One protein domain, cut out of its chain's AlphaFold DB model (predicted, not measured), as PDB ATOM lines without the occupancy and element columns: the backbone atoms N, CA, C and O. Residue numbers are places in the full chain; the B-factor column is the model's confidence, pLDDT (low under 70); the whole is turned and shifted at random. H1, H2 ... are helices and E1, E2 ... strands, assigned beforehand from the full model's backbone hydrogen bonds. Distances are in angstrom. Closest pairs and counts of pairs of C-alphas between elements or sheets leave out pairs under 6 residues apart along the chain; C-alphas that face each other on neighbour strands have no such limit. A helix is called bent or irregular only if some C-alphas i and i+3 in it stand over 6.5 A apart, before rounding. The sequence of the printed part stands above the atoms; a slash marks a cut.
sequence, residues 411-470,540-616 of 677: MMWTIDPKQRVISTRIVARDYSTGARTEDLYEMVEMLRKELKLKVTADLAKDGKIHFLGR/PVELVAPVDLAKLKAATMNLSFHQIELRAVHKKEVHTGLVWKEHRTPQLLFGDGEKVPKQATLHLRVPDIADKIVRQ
ATOM      1  N   MET A 411     169.536 137.732 147.357       29.88
ATOM      2  CA  MET A 411     168.795 137.770 146.102       29.88
ATOM      3  C   MET A 411     167.304 137.840 146.447       29.88
ATOM      4  O   MET A 411     166.715 136.844 146.864       29.88
ATOM      5  N   MET A 412     166.691 139.016 146.305       25.80
ATOM      6  CA  MET A 412     165.270 139.210 146.604       25.80
ATOM      7  C   MET A 412     164.449 139.257 145.313       25.80
ATOM      8  O   MET A 412     164.766 139.987 144.373       25.80
ATOM      9  N   TRP A 413     163.370 138.479 145.280       34.22
ATOM     10  CA  TRP A 413     162.425 138.430 144.168       34.22
ATOM     11  C   TRP A 413     161.076 138.942 144.671       34.22
ATOM     12  O   TRP A 413     160.606 138.502 145.717       34.22
ATOM     13  N   THR A 414     160.455 139.864 143.937       27.22
ATOM     14  CA  THR A 414     159.108 140.380 144.242       27.22
ATOM     15  C   THR A 414     158.209 140.160 143.033       27.22
ATOM     16  O   THR A 414     158.610 140.438 141.900       27.22
ATOM     17  N   ILE A 415     157.006 139.635 143.272       29.16
ATOM     18  CA  ILE A 415     156.042 139.269 142.230       29.16
ATOM     19  C   ILE A 415     154.779 140.110 142.411       29.16
ATOM     20  O   ILE A 415     154.158 140.083 143.471       29.16
ATOM     21  N   ASP A 416     154.398 140.846 141.366       28.34
ATOM     22  CA  ASP A 416     153.114 141.545 141.303       28.34
ATOM     23  C   ASP A 416     152.043 140.568 140.779       28.34
ATOM     24  O   ASP A 416     152.128 140.133 139.631       28.34
ATOM     25  N   PRO A 417     151.007 140.213 141.559       30.61
ATOM     26  CA  PRO A 417     149.978 139.268 141.125       30.61
ATOM     27  C   PRO A 417     149.144 139.757 139.925       30.61
ATOM     28  O   PRO A 417     148.446 138.955 139.298       30.61
ATOM     29  N   LYS A 418     149.190 141.051 139.578       31.31
ATOM     30  CA  LYS A 418     148.436 141.628 138.452       31.31
ATOM     31  C   LYS A 418     149.221 141.644 137.145       31.31
ATOM     32  O   LYS A 418     148.620 141.712 136.071       31.31
ATOM     33  N   GLN A 419     150.544 141.553 137.208       35.38
ATOM     34  CA  GLN A 419     151.417 141.582 136.044       35.38
ATOM     35  C   GLN A 419     152.120 140.231 135.963       35.38
ATOM     36  O   GLN A 419     152.717 139.782 136.926       35.38
ATOM     37  N   ARG A 420     152.062 139.527 134.828       33.81
ATOM     38  CA  ARG A 420     152.795 138.258 134.628       33.81
ATOM     39  C   ARG A 420     154.312 138.507 134.515       33.81
ATOM     40  O   ARG A 420     154.915 138.181 133.495       33.81
ATOM     41  N   VAL A 421     154.900 139.170 135.504       30.39
ATOM     42  CA  VAL A 421     156.257 139.702 135.519       30.39
ATOM     43  C   VAL A 421     156.910 139.248 136.816       30.39
ATOM     44  O   VAL A 421     156.429 139.537 137.906       30.39
ATOM     45  N   ILE A 422     158.014 138.521 136.676       38.16
ATOM     46  CA  ILE A 422     158.909 138.196 137.782       38.16
ATOM     47  C   ILE A 422     160.011 139.256 137.747       38.16
ATOM     48  O   ILE A 422     160.701 139.380 136.734       38.16
ATOM     49  N   SER A 423     160.138 140.049 138.813       33.53
ATOM     50  CA  SER A 423     161.218 141.026 138.964       33.53
ATOM     51  C   SER A 423     162.306 140.447 139.866       33.53
ATOM     52  O   SER A 423     162.053 140.108 141.025       33.53
ATOM     53  N   THR A 424     163.511 140.311 139.318       36.06
ATOM     54  CA  THR A 424     164.707 139.859 140.037       36.06
ATOM     55  C   THR A 424     165.490 141.076 140.510       36.06
ATOM     56  O   THR A 424     165.905 141.891 139.686       36.06
ATOM     57  N   ARG A 425     165.731 141.204 141.820       34.91
ATOM     58  CA  ARG A 425     166.610 142.238 142.377       34.91
ATOM     59  C   ARG A 425     167.808 141.568 143.045       34.91
ATOM     60  O   ARG A 425     167.676 140.899 144.066       34.91
ATOM     61  N   ILE A 426     168.985 141.739 142.448       36.03
ATOM     62  CA  ILE A 426     170.253 141.250 142.999       36.03
ATOM     63  C   ILE A 426     170.856 142.389 143.825       36.03
ATOM     64  O   ILE A 426     171.158 143.447 143.276       36.03
ATOM     65  N   VAL A 427     171.001 142.202 145.141       33.31
ATOM     66  CA  VAL A 427     171.708 143.151 146.011       33.31
ATOM     67  C   VAL A 427     173.088 142.571 146.316       33.31
ATOM     68  O   VAL A 427     173.276 141.854 147.295       33.31
ATOM     69  N   ALA A 428     174.055 142.863 145.447       33.06
ATOM     70  CA  ALA A 428     175.466 142.598 145.708       33.06
ATOM     71  C   ALA A 428     176.087 143.831 146.382       33.06
ATOM     72  O   ALA A 428     175.971 144.940 145.854       33.06
ATOM     73  N   ARG A 429     176.732 143.655 147.543       27.97
ATOM     74  CA  ARG A 429     177.676 144.645 148.072       27.97
ATOM     75  C   ARG A 429     179.078 144.079 147.909       27.97
ATOM     76  O   ARG A 429     179.339 142.991 148.407       27.97
ATOM     77  N   ASP A 430     179.899 144.848 147.205       35.88
ATOM     78  CA  ASP A 430     181.330 144.697 146.961       35.88
ATOM     79  C   ASP A 430     181.758 143.369 146.312       35.88
ATOM     80  O   ASP A 430     181.615 142.288 146.875       35.88
ATOM     81  N   TYR A 431     182.351 143.477 145.119       38.72
ATOM     82  CA  TYR A 431     182.917 142.409 144.277       38.72
ATOM     83  C   TYR A 431     184.106 141.643 144.918       38.72
ATOM     84  O   TYR A 431     185.059 141.276 144.239       38.72
ATOM     85  N   SER A 432     184.086 141.406 146.231       37.59
ATOM     86  CA  SER A 432     185.120 140.668 146.969       37.59
ATOM     87  C   SER A 432     184.781 139.189 147.185       37.59
ATOM     88  O   SER A 432     185.665 138.389 147.484       37.59
ATOM     89  N   THR A 433     183.524 138.781 146.990       43.41
ATOM     90  CA  THR A 433     183.130 137.366 146.975       43.41
ATOM     91  C   THR A 433     183.406 136.783 145.594       43.41
ATOM     92  O   THR A 433     182.655 137.052 144.664       43.41
ATOM     93  N   GLY A 434     184.476 135.997 145.460       45.19
ATOM     94  CA  GLY A 434     185.027 135.472 144.198       45.19
ATOM     95  C   GLY A 434     184.144 134.552 143.339       45.19
ATOM     96  O   GLY A 434     184.687 133.848 142.492       45.19
ATOM     97  N   ALA A 435     182.818 134.550 143.510       50.25
ATOM     98  CA  ALA A 435     181.927 134.016 142.484       50.25
ATOM     99  C   ALA A 435     182.027 134.916 141.250       50.25
ATOM    100  O   ALA A 435     181.765 136.121 141.320       50.25
ATOM    101  N   ARG A 436     182.423 134.330 140.121       63.12
ATOM    102  CA  ARG A 436     182.493 135.046 138.852       63.12
ATOM    103  C   ARG A 436     181.091 135.512 138.485       63.12
ATOM    104  O   ARG A 436     180.135 134.741 138.556       63.12
ATOM    105  N   THR A 437     180.958 136.779 138.105       59.78
ATOM    106  CA  THR A 437     179.706 137.351 137.587       59.78
ATOM    107  C   THR A 437     179.119 136.471 136.487       59.78
ATOM    108  O   THR A 437     177.908 136.274 136.426       59.78
ATOM    109  N   GLU A 438     179.991 135.865 135.687       68.56
ATOM    110  CA  GLU A 438     179.691 134.924 134.615       68.56
ATOM    111  C   GLU A 438     178.873 133.717 135.101       68.56
ATOM    112  O   GLU A 438     177.890 133.371 134.452       68.56
ATOM    113  N   ASP A 439     179.176 133.145 136.272       71.19
ATOM    114  CA  ASP A 439     178.479 131.961 136.800       71.19
ATOM    115  C   ASP A 439     177.020 132.282 137.177       71.19
ATOM    116  O   ASP A 439     176.110 131.465 137.002       71.19
ATOM    117  N   LEU A 440     176.771 133.496 137.681       66.31
ATOM    118  CA  LEU A 440     175.420 133.973 137.989       66.31
ATOM    119  C   LEU A 440     174.625 134.248 136.710       66.31
ATOM    120  O   LEU A 440     173.451 133.877 136.635       66.31
ATOM    121  N   TYR A 441     175.255 134.852 135.697       71.81
ATOM    122  CA  TYR A 441     174.631 135.039 134.387       71.81
ATOM    123  C   TYR A 441     174.309 133.699 133.731       71.81
ATOM    124  O   TYR A 441     173.189 133.525 133.262       71.81
ATOM    125  N   GLU A 442     175.225 132.731 133.755       76.00
ATOM    126  CA  GLU A 442     174.980 131.388 133.224       76.00
ATOM    127  C   GLU A 442     173.813 130.700 133.937       76.00
ATOM    128  O   GLU A 442     172.950 130.118 133.278       76.00
ATOM    129  N   MET A 443     173.718 130.829 135.263       73.56
ATOM    130  CA  MET A 443     172.610 130.269 136.040       73.56
ATOM    131  C   MET A 443     171.264 130.916 135.682       73.56
ATOM    132  O   MET A 443     170.275 130.212 135.473       73.56
ATOM    133  N   VAL A 444     171.211 132.249 135.581       75.19
ATOM    134  CA  VAL A 444     169.988 132.984 135.212       75.19
ATOM    135  C   VAL A 444     169.587 132.695 133.763       75.19
ATOM    136  O   VAL A 444     168.409 132.471 133.481       75.19
ATOM    137  N   GLU A 445     170.551 132.645 132.849       78.19
ATOM    138  CA  GLU A 445     170.359 132.333 131.433       78.19
ATOM    139  C   GLU A 445     169.865 130.887 131.245       78.19
ATOM    140  O   GLU A 445     168.963 130.635 130.442       78.19
ATOM    141  N   MET A 446     170.395 129.939 132.024       81.31
ATOM    142  CA  MET A 446     169.942 128.545 132.059       81.31
ATOM    143  C   MET A 446     168.505 128.444 132.581       81.31
ATOM    144  O   MET A 446     167.649 127.891 131.887       81.31
ATOM    145  N   LEU A 447     168.187 129.082 133.715       74.94
ATOM    146  CA  LEU A 447     166.818 129.128 134.243       74.94
ATOM    147  C   LEU A 447     165.850 129.777 133.245       74.94
ATOM    148  O   LEU A 447     164.742 129.282 133.038       74.94
ATOM    149  N   ARG A 448     166.271 130.847 132.562       78.44
ATOM    150  CA  ARG A 448     165.494 131.500 131.499       78.44
ATOM    151  C   ARG A 448     165.219 130.547 130.337       78.44
ATOM    152  O   ARG A 448     164.069 130.458 129.900       78.44
ATOM    153  N   LYS A 449     166.243 129.851 129.832       77.00
ATOM    154  CA  LYS A 449     166.145 128.928 128.687       77.00
ATOM    155  C   LYS A 449     165.282 127.711 129.012       77.00
ATOM    156  O   LYS A 449     164.394 127.370 128.230       77.00
ATOM    157  N   GLU A 450     165.492 127.093 130.169       71.94
ATOM    158  CA  GLU A 450     164.810 125.854 130.550       71.94
ATOM    159  C   GLU A 450     163.368 126.086 131.005       71.94
ATOM    160  O   GLU A 450     162.448 125.395 130.559       71.94
ATOM    161  N   LEU A 451     163.137 127.104 131.840       75.12
ATOM    162  CA  LEU A 451     161.808 127.403 132.382       75.12
ATOM    163  C   LEU A 451     160.994 128.346 131.478       75.12
ATOM    164  O   LEU A 451     159.816 128.590 131.743       75.12
ATOM    165  N   LYS A 452     161.585 128.830 130.375       75.69
ATOM    166  CA  LYS A 452     160.986 129.790 129.427       75.69
ATOM    167  C   LYS A 452     160.484 131.061 130.125       75.69
ATOM    168  O   LYS A 452     159.394 131.554 129.823       75.69
ATOM    169  N   LEU A 453     161.264 131.574 131.076       67.56
ATOM    170  CA  LEU A 453     160.925 132.787 131.825       67.56
ATOM    171  C   LEU A 453     161.122 134.033 130.950       67.56
ATOM    172  O   LEU A 453     162.047 134.106 130.139       67.56
ATOM    173  N   LYS A 454     160.248 135.032 131.109       49.44
ATOM    174  CA  LYS A 454     160.366 136.324 130.422       49.44
ATOM    175  C   LYS A 454     161.147 137.295 131.310       49.44
ATOM    176  O   LYS A 454     160.601 137.787 132.292       49.44
ATOM    177  N   VAL A 455     162.399 137.570 130.955       45.59
ATOM    178  CA  VAL A 455     163.223 138.605 131.601       45.59
ATOM    179  C   VAL A 455     162.787 139.974 131.069       45.59
ATOM    180  O   VAL A 455     162.573 140.124 129.866       45.59
ATOM    181  N   THR A 456     162.568 140.944 131.958       34.22
ATOM    182  CA  THR A 456     162.066 142.290 131.597       34.22
ATOM    183  C   THR A 456     163.033 143.424 131.939       34.22
ATOM    184  O   THR A 456     162.814 144.548 131.495       34.22
ATOM    185  N   ALA A 457     164.118 143.133 132.657       39.16
ATOM    186  CA  ALA A 457     165.212 144.056 132.924       39.16
ATOM    187  C   ALA A 457     166.530 143.288 132.801       39.16
ATOM    188  O   ALA A 457     166.651 142.206 133.379       39.16
ATOM    189  N   ASP A 458     167.479 143.843 132.052       46.06
ATOM    190  CA  ASP A 458     168.810 143.264 131.887       46.06
ATOM    191  C   ASP A 458     169.787 143.992 132.814       46.06
ATOM    192  O   ASP A 458     169.793 145.224 132.904       46.06
ATOM    193  N   LEU A 459     170.610 143.216 133.516       42.31
ATOM    194  CA  LEU A 459     171.792 143.727 134.195       42.31
ATOM    195  C   LEU A 459     172.896 143.819 133.135       42.31
ATOM    196  O   LEU A 459     173.294 142.793 132.579       42.31
ATOM    197  N   ALA A 460     173.347 145.024 132.806       51.25
ATOM    198  CA  ALA A 460     174.455 145.225 131.881       51.25
ATOM    199  C   ALA A 460     175.783 144.777 132.520       51.25
ATOM    200  O   ALA A 460     175.897 144.653 133.740       51.25
ATOM    201  N   LYS A 461     176.796 144.503 131.682       54.94
ATOM    202  CA  LYS A 461     178.125 144.021 132.118       54.94
ATOM    203  C   LYS A 461     178.840 144.984 133.076       54.94
ATOM    204  O   LYS A 461     179.776 144.584 133.755       54.94
ATOM    205  N   ASP A 462     178.400 146.234 133.125       66.19
ATOM    206  CA  ASP A 462     178.872 147.287 134.022       66.19
ATOM    207  C   ASP A 462     178.162 147.293 135.395       66.19
ATOM    208  O   ASP A 462     178.425 148.161 136.224       66.19
ATOM    209  N   GLY A 463     177.255 146.343 135.648       62.50
ATOM    210  CA  GLY A 463     176.494 146.238 136.894       62.50
ATOM    211  C   GLY A 463     175.265 147.152 136.970       62.50
ATOM    212  O   GLY A 463     174.635 147.232 138.029       62.50
ATOM    213  N   LYS A 464     174.886 147.833 135.881       62.50
ATOM    214  CA  LYS A 464     173.708 148.710 135.845       62.50
ATOM    215  C   LYS A 464     172.456 147.976 135.379       62.50
ATOM    216  O   LYS A 464     172.503 147.083 134.540       62.50
ATOM    217  N   ILE A 465     171.301 148.367 135.917       50.16
ATOM    218  CA  ILE A 465     170.005 147.799 135.523       50.16
ATOM    219  C   ILE A 465     169.420 148.656 134.399       50.16
ATOM    220  O   ILE A 465     169.079 149.822 134.614       50.16
ATOM    221  N   HIS A 466     169.254 148.059 133.221       49.25
ATOM    222  CA  HIS A 466     168.589 148.685 132.083       49.25
ATOM    223  C   HIS A 466     167.188 148.103 131.906       49.25
ATOM    224  O   HIS A 466     166.991 146.889 131.811       49.25
ATOM    225  N   PHE A 467     166.196 148.986 131.812       37.72
ATOM    226  CA  PHE A 467     164.824 148.619 131.480       37.72
ATOM    227  C   PHE A 467     164.503 149.135 130.082       37.72
ATOM    228  O   PHE A 467     164.541 150.341 129.837       37.72
ATOM    229  N   LEU A 468     164.216 148.225 129.143       54.91
ATOM    230  CA  LEU A 468     163.913 148.565 127.743       54.91
ATOM    231  C   LEU A 468     164.971 149.481 127.088       54.91
ATOM    232  O   LEU A 468     164.633 150.412 126.358       54.91
ATOM    233  N   GLY A 469     166.253 149.245 127.378       44.47
ATOM    234  CA  GLY A 469     167.360 150.040 126.833       44.47
ATOM    235  C   GLY A 469     167.549 151.419 127.477       44.47
ATOM    236  O   GLY A 469     168.340 152.208 126.972       44.47
ATOM    237  N   ARG A 470     166.859 151.728 128.586       38.16
ATOM    238  CA  ARG A 470     167.068 152.956 129.371       38.16
ATOM    239  C   ARG A 470     167.629 152.625 130.751       38.16
ATOM    240  O   ARG A 470     167.108 151.751 131.444       38.16
ATOM    241  N   PRO A 540     164.081 132.248 150.680       45.84
ATOM    242  CA  PRO A 540     163.999 131.345 149.536       45.84
ATOM    243  C   PRO A 540     163.304 132.010 148.338       45.84
ATOM    244  O   PRO A 540     162.356 132.771 148.517       45.84
ATOM    245  N   VAL A 541     163.739 131.674 147.118       49.31
ATOM    246  CA  VAL A 541     163.113 132.144 145.870       49.31
ATOM    247  C   VAL A 541     161.729 131.519 145.732       49.31
ATOM    248  O   VAL A 541     161.608 130.294 145.750       49.31
ATOM    249  N   GLU A 542     160.704 132.351 145.577       54.19
ATOM    250  CA  GLU A 542     159.305 131.936 145.465       54.19
ATOM    251  C   GLU A 542     158.859 131.905 143.990       54.19
ATOM    252  O   GLU A 542     158.943 132.909 143.282       54.19
ATOM    253  N   LEU A 543     158.374 130.760 143.497       62.19
ATOM    254  CA  LEU A 543     157.759 130.647 142.171       62.19
ATOM    255  C   LEU A 543     156.244 130.868 142.283       62.19
ATOM    256  O   LEU A 543     155.475 129.917 142.426       62.19
ATOM    257  N   VAL A 544     155.799 132.123 142.169       48.16
ATOM    258  CA  VAL A 544     154.366 132.482 142.148       48.16
ATOM    259  C   VAL A 544     153.877 132.622 140.704       48.16
ATOM    260  O   VAL A 544     153.720 133.715 140.168       48.16
ATOM    261  N   ALA A 545     153.667 131.500 140.021       46.69
ATOM    262  CA  ALA A 545     152.989 131.455 138.722       46.69
ATOM    263  C   ALA A 545     152.411 130.052 138.486       46.69
ATOM    264  O   ALA A 545     152.862 129.104 139.132       46.69
ATOM    265  N   PRO A 546     151.453 129.859 137.553       64.81
ATOM    266  CA  PRO A 546     151.116 128.520 137.085       64.81
ATOM    267  C   PRO A 546     152.342 127.920 136.382       64.81
ATOM    268  O   PRO A 546     152.556 128.109 135.184       64.81
ATOM    269  N   VAL A 547     153.181 127.234 137.156       80.12
ATOM    270  CA  VAL A 547     154.348 126.519 136.655       80.12
ATOM    271  C   VAL A 547     153.853 125.261 135.955       80.12
ATOM    272  O   VAL A 547     153.118 124.451 136.521       80.12
ATOM    273  N   ASP A 548     154.256 125.098 134.699       89.56
ATOM    274  CA  ASP A 548     154.029 123.867 133.955       89.56
ATOM    275  C   ASP A 548     154.844 122.738 134.600       89.56
ATOM    276  O   ASP A 548     156.066 122.655 134.442       89.56
ATOM    277  N   LEU A 549     154.156 121.871 135.347       91.31
ATOM    278  CA  LEU A 549     154.764 120.758 136.074       91.31
ATOM    279  C   LEU A 549     155.529 119.799 135.156       91.31
ATOM    280  O   LEU A 549     156.477 119.166 135.608       91.31
ATOM    281  N   ALA A 550     155.169 119.699 133.871       91.69
ATOM    282  CA  ALA A 550     155.907 118.863 132.930       91.69
ATOM    283  C   ALA A 550     157.287 119.451 132.612       91.69
ATOM    284  O   ALA A 550     158.271 118.713 132.568       91.69
ATOM    285  N   LYS A 551     157.381 120.778 132.455       92.31
ATOM    286  CA  LYS A 551     158.666 121.467 132.250       92.31
ATOM    287  C   LYS A 551     159.520 121.435 133.504       92.31
ATOM    288  O   LYS A 551     160.706 121.147 133.413       92.31
ATOM    289  N   LEU A 552     158.913 121.672 134.667       93.94
ATOM    290  CA  LEU A 552     159.635 121.597 135.933       93.94
ATOM    291  C   LEU A 552     160.164 120.179 136.187       93.94
ATOM    292  O   LEU A 552     161.309 120.023 136.603       93.94
ATOM    293  N   LYS A 553     159.379 119.141 135.856       95.00
ATOM    294  CA  LYS A 553     159.844 117.748 135.898       95.00
ATOM    295  C   LYS A 553     161.025 117.522 134.955       95.00
ATOM    296  O   LYS A 553     162.019 116.938 135.373       95.00
ATOM    297  N   ALA A 554     160.942 117.998 133.711       93.81
ATOM    298  CA  ALA A 554     162.033 117.870 132.744       93.81
ATOM    299  C   ALA A 554     163.321 118.569 133.220       93.81
ATOM    300  O   ALA A 554     164.403 118.010 133.078       93.81
ATOM    301  N   ALA A 555     163.196 119.735 133.859       94.19
ATOM    302  CA  ALA A 555     164.318 120.483 134.426       94.19
ATOM    303  C   ALA A 555     164.825 119.914 135.765       94.19
ATOM    304  O   ALA A 555     165.884 120.313 136.236       94.19
ATOM    305  N   THR A 556     164.113 118.975 136.403       92.88
ATOM    306  CA  THR A 556     164.475 118.493 137.752       92.88
ATOM    307  C   THR A 556     165.862 117.855 137.787       92.88
ATOM    308  O   THR A 556     166.583 118.030 138.766       92.88
ATOM    309  N   MET A 557     166.276 117.167 136.716       89.12
ATOM    310  CA  MET A 557     167.638 116.629 136.630       89.12
ATOM    311  C   MET A 557     168.688 117.747 136.645       89.12
ATOM    312  O   MET A 557     169.661 117.651 137.390       89.12
ATOM    313  N   ASN A 558     168.456 118.838 135.914       92.31
ATOM    314  CA  ASN A 558     169.369 119.981 135.879       92.31
ATOM    315  C   ASN A 558     169.383 120.726 137.216       92.31
ATOM    316  O   ASN A 558     170.450 121.048 137.732       92.31
ATOM    317  N   LEU A 559     168.216 120.902 137.846       93.00
ATOM    318  CA  LEU A 559     168.125 121.457 139.198       93.00
ATOM    319  C   LEU A 559     168.959 120.628 140.183       93.00
ATOM    320  O   LEU A 559     169.777 121.188 140.908       93.00
ATOM    321  N   SER A 560     168.840 119.295 140.144       89.38
ATOM    322  CA  SER A 560     169.626 118.406 141.009       89.38
ATOM    323  C   SER A 560     171.132 118.473 140.731       89.38
ATOM    324  O   SER A 560     171.925 118.471 141.671       89.38
ATOM    325  N   PHE A 561     171.533 118.613 139.462       91.56
ATOM    326  CA  PHE A 561     172.933 118.775 139.064       91.56
ATOM    327  C   PHE A 561     173.544 120.054 139.653       91.56
ATOM    328  O   PHE A 561     174.665 120.040 140.160       91.56
ATOM    329  N   HIS A 562     172.772 121.141 139.682       89.88
ATOM    330  CA  HIS A 562     173.171 122.406 140.300       89.88
ATOM    331  C   HIS A 562     172.929 122.461 141.814       89.88
ATOM    332  O   HIS A 562     173.133 123.511 142.424       89.88
ATOM    333  N   GLN A 563     172.538 121.338 142.426       93.94
ATOM    334  CA  GLN A 563     172.163 121.216 143.837       93.94
ATOM    335  C   GLN A 563     170.952 122.076 144.227       93.94
ATOM    336  O   GLN A 563     170.692 122.241 145.407       93.94
ATOM    337  N   ILE A 564     170.178 122.597 143.274       93.75
ATOM    338  CA  ILE A 564     168.982 123.397 143.539       93.75
ATOM    339  C   ILE A 564     167.883 122.478 144.086       93.75
ATOM    340  O   ILE A 564     167.390 121.578 143.405       93.75
ATOM    341  N   GLU A 565     167.483 122.726 145.327       94.94
ATOM    342  CA  GLU A 565     166.446 121.991 146.036       94.94
ATOM    343  C   GLU A 565     165.074 122.622 145.759       94.94
ATOM    344  O   GLU A 565     164.829 123.792 146.066       94.94
ATOM    345  N   LEU A 566     164.152 121.835 145.204       96.25
ATOM    346  CA  LEU A 566     162.753 122.230 145.054       96.25
ATOM    347  C   LEU A 566     162.001 121.982 146.370       96.25
ATOM    348  O   LEU A 566     161.973 120.860 146.876       96.25
ATOM    349  N   ARG A 567     161.355 123.021 146.898       96.50
ATOM    350  CA  ARG A 567     160.537 122.988 148.117       96.50
ATOM    351  C   ARG A 567     159.100 123.357 147.795       96.50
ATOM    352  O   ARG A 567     158.858 124.135 146.881       96.50
ATOM    353  N   ALA A 568     158.148 122.827 148.547       96.88
ATOM    354  CA  ALA A 568     156.750 123.230 148.455       96.88
ATOM    355  C   ALA A 568     156.347 123.867 149.778       96.88
ATOM    356  O   ALA A 568     156.524 123.260 150.828       96.88
ATOM    357  N   VAL A 569     155.818 125.083 149.733       96.00
ATOM    358  CA  VAL A 569     155.365 125.823 150.908       96.00
ATOM    359  C   VAL A 569     153.849 125.887 150.882       96.00
ATOM    360  O   VAL A 569     153.255 126.395 149.932       96.00
ATOM    361  N   HIS A 570     153.205 125.357 151.913       96.06
ATOM    362  CA  HIS A 570     151.754 125.360 152.037       96.06
ATOM    363  C   HIS A 570     151.368 125.618 153.491       96.06
ATOM    364  O   HIS A 570     151.826 124.921 154.384       96.06
ATOM    365  N   LYS A 571     150.528 126.629 153.746       95.44
ATOM    366  CA  LYS A 571     150.078 126.998 155.106       95.44
ATOM    367  C   LYS A 571     151.223 127.180 156.121       95.44
ATOM    368  O   LYS A 571     151.095 126.779 157.268       95.44
ATOM    369  N   LYS A 572     152.319 127.826 155.702       93.62
ATOM    370  CA  LYS A 572     153.558 128.030 156.487       93.62
ATOM    371  C   LYS A 572     154.401 126.766 156.720       93.62
ATOM    372  O   LYS A 572     155.519 126.890 157.211       93.62
ATOM    373  N   GLU A 573     153.938 125.588 156.312       95.19
ATOM    374  CA  GLU A 573     154.751 124.373 156.317       95.19
ATOM    375  C   GLU A 573     155.623 124.327 155.063       95.19
ATOM    376  O   GLU A 573     155.156 124.567 153.945       95.19
ATOM    377  N   VAL A 574     156.911 124.047 155.257       95.94
ATOM    378  CA  VAL A 574     157.887 123.898 154.177       95.94
ATOM    379  C   VAL A 574     158.172 122.417 154.008       95.94
ATOM    380  O   VAL A 574     158.841 121.803 154.835       95.94
ATOM    381  N   HIS A 575     157.703 121.854 152.908       95.69
ATOM    382  CA  HIS A 575     157.952 120.470 152.556       95.69
ATOM    383  C   HIS A 575     159.175 120.372 151.643       95.69
ATOM    384  O   HIS A 575     159.253 121.008 150.584       95.69
ATOM    385  N   THR A 576     160.133 119.558 152.067       96.06
ATOM    386  CA  THR A 576     161.341 119.189 151.324       96.06
ATOM    387  C   THR A 576     161.213 117.760 150.790       96.06
ATOM    388  O   THR A 576     160.244 117.057 151.083       96.06
ATOM    389  N   GLY A 577     162.170 117.321 149.966       95.00
ATOM    390  CA  GLY A 577     162.196 115.936 149.475       95.00
ATOM    391  C   GLY A 577     161.032 115.587 148.545       95.00
ATOM    392  O   GLY A 577     160.478 114.493 148.623       95.00
ATOM    393  N   LEU A 578     160.637 116.526 147.684       96.44
ATOM    394  CA  LEU A 578     159.550 116.314 146.736       96.44
ATOM    395  C   LEU A 578     159.909 115.225 145.716       96.44
ATOM    396  O   LEU A 578     160.960 115.277 145.077       96.44
ATOM    397  N   VAL A 579     159.005 114.265 145.524       96.44
ATOM    398  CA  VAL A 579     159.182 113.140 144.599       96.44
ATOM    399  C   VAL A 579     158.187 113.246 143.450       96.44
ATOM    400  O   VAL A 579     156.999 113.509 143.642       96.44
ATOM    401  N   TRP A 580     158.654 113.006 142.228       96.31
ATOM    402  CA  TRP A 580     157.783 112.959 141.057       96.31
ATOM    403  C   TRP A 580     157.100 111.599 140.933       96.31
ATOM    404  O   TRP A 580     157.757 110.576 140.747       96.31
ATOM    405  N   LYS A 581     155.765 111.582 140.940       95.81
ATOM    406  CA  LYS A 581     154.985 110.395 140.585       95.81
ATOM    407  C   LYS A 581     154.830 110.301 139.072       95.81
ATOM    408  O   LYS A 581     154.239 111.182 138.439       95.81
ATOM    409  N   GLU A 582     155.292 109.198 138.495       90.38
ATOM    410  CA  GLU A 582     155.059 108.863 137.090       90.38
ATOM    411  C   GLU A 582     153.658 108.301 136.882       90.38
ATOM    412  O   GLU A 582     153.411 107.102 136.930       90.38
ATOM    413  N   HIS A 583     152.707 109.207 136.673       85.12
ATOM    414  CA  HIS A 583     151.418 108.892 136.061       85.12
ATOM    415  C   HIS A 583     151.294 109.679 134.757       85.12
ATOM    416  O   HIS A 583     152.130 110.530 134.457       85.12
ATOM    417  N   ARG A 584     150.225 109.435 133.985       89.94
ATOM    418  CA  ARG A 584     149.930 110.159 132.727       89.94
ATOM    419  C   ARG A 584     150.009 111.690 132.849       89.94
ATOM    420  O   ARG A 584     150.157 112.369 131.842       89.94
ATOM    421  N   THR A 585     149.888 112.223 134.063       91.38
ATOM    422  CA  THR A 585     150.187 113.617 134.396       91.38
ATOM    423  C   THR A 585     151.218 113.643 135.529       91.38
ATOM    424  O   THR A 585     151.022 112.927 136.518       91.38
ATOM    425  N   PRO A 586     152.311 114.419 135.405       93.31
ATOM    426  CA  PRO A 586     153.314 114.519 136.456       93.31
ATOM    427  C   PRO A 586     152.674 115.113 137.714       93.31
ATOM    428  O   PRO A 586     152.051 116.174 137.663       93.31
ATOM    429  N   GLN A 587     152.801 114.403 138.833       95.81
ATOM    430  CA  GLN A 587     152.336 114.854 140.146       95.81
ATOM    431  C   GLN A 587     153.532 114.924 141.084       95.81
ATOM    432  O   GLN A 587     154.319 113.980 141.138       95.81
ATOM    433  N   LEU A 588     153.655 116.029 141.814       96.31
ATOM    434  CA  LEU A 588     154.581 116.125 142.936       96.31
ATOM    435  C   LEU A 588     153.931 115.488 144.158       96.31
ATOM    436  O   LEU A 588     152.764 115.758 144.468       96.31
ATOM    437  N   LEU A 589     154.695 114.635 144.822       96.69
ATOM    438  CA  LEU A 589     154.365 114.062 146.110       96.69
ATOM    439  C   LEU A 589     155.372 114.540 147.152       96.69
ATOM    440  O   LEU A 589     156.528 114.811 146.825       96.69
ATOM    441  N   PHE A 590     154.937 114.598 148.398       94.75
ATOM    442  CA  PHE A 590     155.827 114.650 149.547       94.75
ATOM    443  C   PHE A 590     156.542 113.300 149.724       94.75
ATOM    444  O   PHE A 590     156.181 112.302 149.092       94.75
ATOM    445  N   GLY A 591     157.594 113.265 150.547       89.06
ATOM    446  CA  GLY A 591     158.423 112.067 150.744       89.06
ATOM    447  C   GLY A 591     157.667 110.848 151.294       89.06
ATOM    448  O   GLY A 591     158.088 109.715 151.079       89.06
ATOM    449  N   ASP A 592     156.526 111.066 151.943       90.69
ATOM    450  CA  ASP A 592     155.584 110.046 152.429       90.69
ATOM    451  C   ASP A 592     154.621 109.519 151.342       90.69
ATOM    452  O   ASP A 592     153.860 108.576 151.567       90.69
ATOM    453  N   GLY A 593     154.664 110.093 150.137       94.31
ATOM    454  CA  GLY A 593     153.780 109.762 149.025       94.31
ATOM    455  C   GLY A 593     152.464 110.546 149.001       94.31
ATOM    456  O   GLY A 593     151.639 110.296 148.109       94.31
ATOM    457  N   GLU A 594     152.251 111.494 149.916       95.94
ATOM    458  CA  GLU A 594     151.094 112.386 149.896       95.94
ATOM    459  C   GLU A 594     151.181 113.398 148.751       95.94
ATOM    460  O   GLU A 594     152.256 113.799 148.315       95.94
ATOM    461  N   LYS A 595     150.034 113.812 148.206       96.31
ATOM    462  CA  LYS A 595     150.009 114.762 147.085       96.31
ATOM    463  C   LYS A 595     150.266 116.174 147.583       96.31
ATOM    464  O   LYS A 595     149.550 116.641 148.466       96.31
ATOM    465  N   VAL A 596     151.169 116.889 146.911       96.25
ATOM    466  CA  VAL A 596     151.369 118.318 147.170       96.25
ATOM    467  C   VAL A 596     150.045 119.067 146.937       96.25
ATOM    468  O   VAL A 596     149.447 118.927 145.858       96.25
ATOM    469  N   PRO A 597     149.547 119.845 147.917       95.88
ATOM    470  CA  PRO A 597     148.331 120.628 147.774       95.88
ATOM    471  C   PRO A 597     148.410 121.555 146.566       95.88
ATOM    472  O   PRO A 597     149.434 122.176 146.301       95.88
ATOM    473  N   LYS A 598     147.292 121.721 145.853       93.81
ATOM    474  CA  LYS A 598     147.231 122.609 144.676       93.81
ATOM    475  C   LYS A 598     147.530 124.078 144.996       93.81
ATOM    476  O   LYS A 598     147.817 124.839 144.083       93.81
ATOM    477  N   GLN A 599     147.394 124.464 146.263       94.88
ATOM    478  CA  GLN A 599     147.662 125.811 146.766       94.88
ATOM    479  C   GLN A 599     149.101 125.978 147.272       94.88
ATOM    480  O   GLN A 599     149.435 127.045 147.769       94.88
ATOM    481  N   ALA A 600     149.934 124.935 147.205       95.38
ATOM    482  CA  ALA A 600     151.323 125.040 147.617       95.38
ATOM    483  C   ALA A 600     152.108 125.906 146.625       95.38
ATOM    484  O   ALA A 600     152.031 125.694 145.411       95.38
ATOM    485  N   THR A 601     152.899 126.837 147.146       95.62
ATOM    486  CA  THR A 601     153.862 127.595 146.351       95.62
ATOM    487  C   THR A 601     155.153 126.798 146.241       95.62
ATOM    488  O   THR A 601     155.638 126.251 147.229       95.62
ATOM    489  N   LEU A 602     155.735 126.708 145.046       96.62
ATOM    490  CA  LEU A 602     157.018 126.032 144.865       96.62
ATOM    491  C   LEU A 602     158.155 127.033 145.062       96.62
ATOM    492  O   LEU A 602     158.145 128.109 144.477       96.62
ATOM    493  N   HIS A 603     159.138 126.686 145.881       95.38
ATOM    494  CA  HIS A 603     160.322 127.497 146.122       95.38
ATOM    495  C   HIS A 603     161.553 126.771 145.588       95.38
ATOM    496  O   HIS A 603     161.699 125.563 145.777       95.38
ATOM    497  N   LEU A 604     162.455 127.508 144.948       95.56
ATOM    498  CA  LEU A 604     163.767 127.000 144.559       95.56
ATOM    499  C   LEU A 604     164.781 127.494 145.584       95.56
ATOM    500  O   LEU A 604     165.032 128.692 145.710       95.56
ATOM    501  N   ARG A 605     165.357 126.568 146.342       94.12
ATOM    502  CA  ARG A 605     166.463 126.864 147.245       94.12
ATOM    503  C   ARG A 605     167.753 126.465 146.552       94.12
ATOM    504  O   ARG A 605     167.907 125.313 146.175       94.12
ATOM    505  N   VAL A 606     168.691 127.395 146.426       93.56
ATOM    506  CA  VAL A 606     170.061 127.079 146.014       93.56
ATOM    507  C   VAL A 606     170.888 126.927 147.295       93.56
ATOM    508  O   VAL A 606     171.256 127.943 147.890       93.56
ATOM    509  N   PRO A 607     171.094 125.704 147.816       83.94
ATOM    510  CA  PRO A 607     172.008 125.493 148.925       83.94
ATOM    511  C   PRO A 607     173.420 125.919 148.517       83.94
ATOM    512  O   PRO A 607     173.813 125.815 147.354       83.94
ATOM    513  N   ASP A 608     174.175 126.407 149.497       71.94
ATOM    514  CA  ASP A 608     175.625 126.553 149.405       71.94
ATOM    515  C   ASP A 608     176.157 127.482 148.310       71.94
ATOM    516  O   ASP A 608     177.295 127.325 147.877       71.94
ATOM    517  N   ILE A 609     175.414 128.521 147.901       71.00
ATOM    518  CA  ILE A 609     176.064 129.652 147.206       71.00
ATOM    519  C   ILE A 609     177.137 130.246 148.123       71.00
ATOM    520  O   ILE A 609     178.279 130.411 147.707       71.00
ATOM    521  N   ALA A 610     176.794 130.486 149.391       53.22
ATOM    522  CA  ALA A 610     177.731 130.996 150.383       53.22
ATOM    523  C   ALA A 610     178.901 130.028 150.621       53.22
ATOM    524  O   ALA A 610     180.045 130.459 150.593       53.22
ATOM    525  N   ASP A 611     178.649 128.725 150.754       60.38
ATOM    526  CA  ASP A 611     179.714 127.745 151.002       60.38
ATOM    527  C   ASP A 611     180.598 127.496 149.771       60.38
ATOM    528  O   ASP A 611     181.807 127.312 149.915       60.38
ATOM    529  N   LYS A 612     180.048 127.545 148.548       63.50
ATOM    530  CA  LYS A 612     180.852 127.536 147.312       63.50
ATOM    531  C   LYS A 612     181.729 128.779 147.222       63.50
ATOM    532  O   LYS A 612     182.907 128.645 146.909       63.50
ATOM    533  N   ILE A 613     181.185 129.951 147.554       61.47
ATOM    534  CA  ILE A 613     181.949 131.201 147.624       61.47
ATOM    535  C   ILE A 613     183.057 131.082 148.676       61.47
ATOM    536  O   ILE A 613     184.211 131.357 148.371       61.47
ATOM    537  N   VAL A 614     182.744 130.606 149.883       63.22
ATOM    538  CA  VAL A 614     183.706 130.464 150.987       63.22
ATOM    539  C   VAL A 614     184.810 129.460 150.656       63.22
ATOM    540  O   VAL A 614     185.967 129.714 150.971       63.22
ATOM    541  N   ARG A 615     184.501 128.352 149.971       65.56
ATOM    542  CA  ARG A 615     185.512 127.376 149.516       65.56
ATOM    543  C   ARG A 615     186.387 127.884 148.371       65.56
ATOM    544  O   ARG A 615     187.471 127.346 148.170       65.56
ATOM    545  N   GLN A 616     185.912 128.862 147.605       63.25
ATOM    546  CA  GLN A 616     186.675 129.489 146.524       63.25
ATOM    547  C   GLN A 616     187.499 130.692 147.000       63.25
ATOM    548  O   GLN A 616     188.367 131.156 146.260       63.25
TER     549      GLN A 616
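Overview. This is residues 411 to 470 and 540 to 616 of the 677 residues of an uncharacterized protein of Symbiodinium microadriaticum (UniProt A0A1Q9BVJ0). A four-stranded sheet, E4, E9, E5 and E6, forms the middle of the domain and twists by 94 degrees from edge to edge, with helix H2 grazing it and the small hairpin E7 and E8 also near H2. The hairpin E1 and E2 lies beyond edge strand E4, H1 meets H2 by its last residues, and E3 and H3 lie far out. The printed part has 137 residues with three named helices and nine named strands, in the order E1 E2 H1 E3 E4 H2 E5 E6 E7 E8 E9 H3. The class is mixed, and the main sheet is antiparallel. The whole is compact, with a radius of gyration of the C-alphas of 16.4 A and spans of 47 by 39 by 27 A.

Arrangement. The sheet runs E4, residues 541 to 543, E9, 601 to 605, E5, 565 to 570, and E6, 573 to 575. N 543 and O 602 of E4 and E9 are 2.8 A apart, N 567 and O 603 of E5 and E9 2.8 A, and N 570 and O 573 of the hairpin E5 and E6 2.9 A, each within hydrogen-bond range. H2, residues 549 to 561, is on the sheet but only grazes it, with residues 552 to 560; its closest C-alphas to E5 are Leu 559 and Glu 565, 7.1 A. E4, H2 and E5 make a split strand-helix-strand unit, two strands running the same way with E9 between them, and its crossover is right-handed. In the hairpin E7, residues 579 to 581, and E8, 587 to 589, N 581 and O 587 are 2.8 A apart; the closest C-alphas of H2 and E7 are Lys 553 and Trp 580, 7.3 A. H1, residues 437 to 451, touches H2 with residues 450 to 451 alone, closest C-alphas Glu 450 and Ala 555, 6.6 A, at a shallow tilt of 29 degrees, opposite ways. In the hairpin E1, residues 411 to 415, and E2, 422 to 427, N 412 and O 425 are 3.1 A apart; the closest C-alphas of E1 and E4 are Trp 413 and Val 541, 6.5 A. E3, residues 465 to 467, pairs with no named strand. H3, residues 609 to 616, touches no helix. Every O i to N i+4 pair is within hydrogen-bond range in H1 and H3, and 7 of 9 in H2, which is only just irregular, with C-alphas 554 and 557 6.9 A apart.

Along the chain. E1 begins at C-alpha 411 (168.795, 137.770, 146.102), and H3 ends at C-alpha 616 (186.675, 129.489, 146.524). H1 is 21.1 A long, H2 18.5 A, E5 16.2 A and E2 16.0 A.

Size, cuts and confidence. The farthest C-alphas, Arg 470 and Asp 592, are 50.0 A apart. Residues 471 to 539 are not printed; C-alphas 470 and 540 are 29.7 A apart across the cut. The links H1 to E3 and E8 to E9 are long. Mean pLDDT of the printed part is 70.4, and 61 residues are under 70, among them 411 to 438 and 453 to 470.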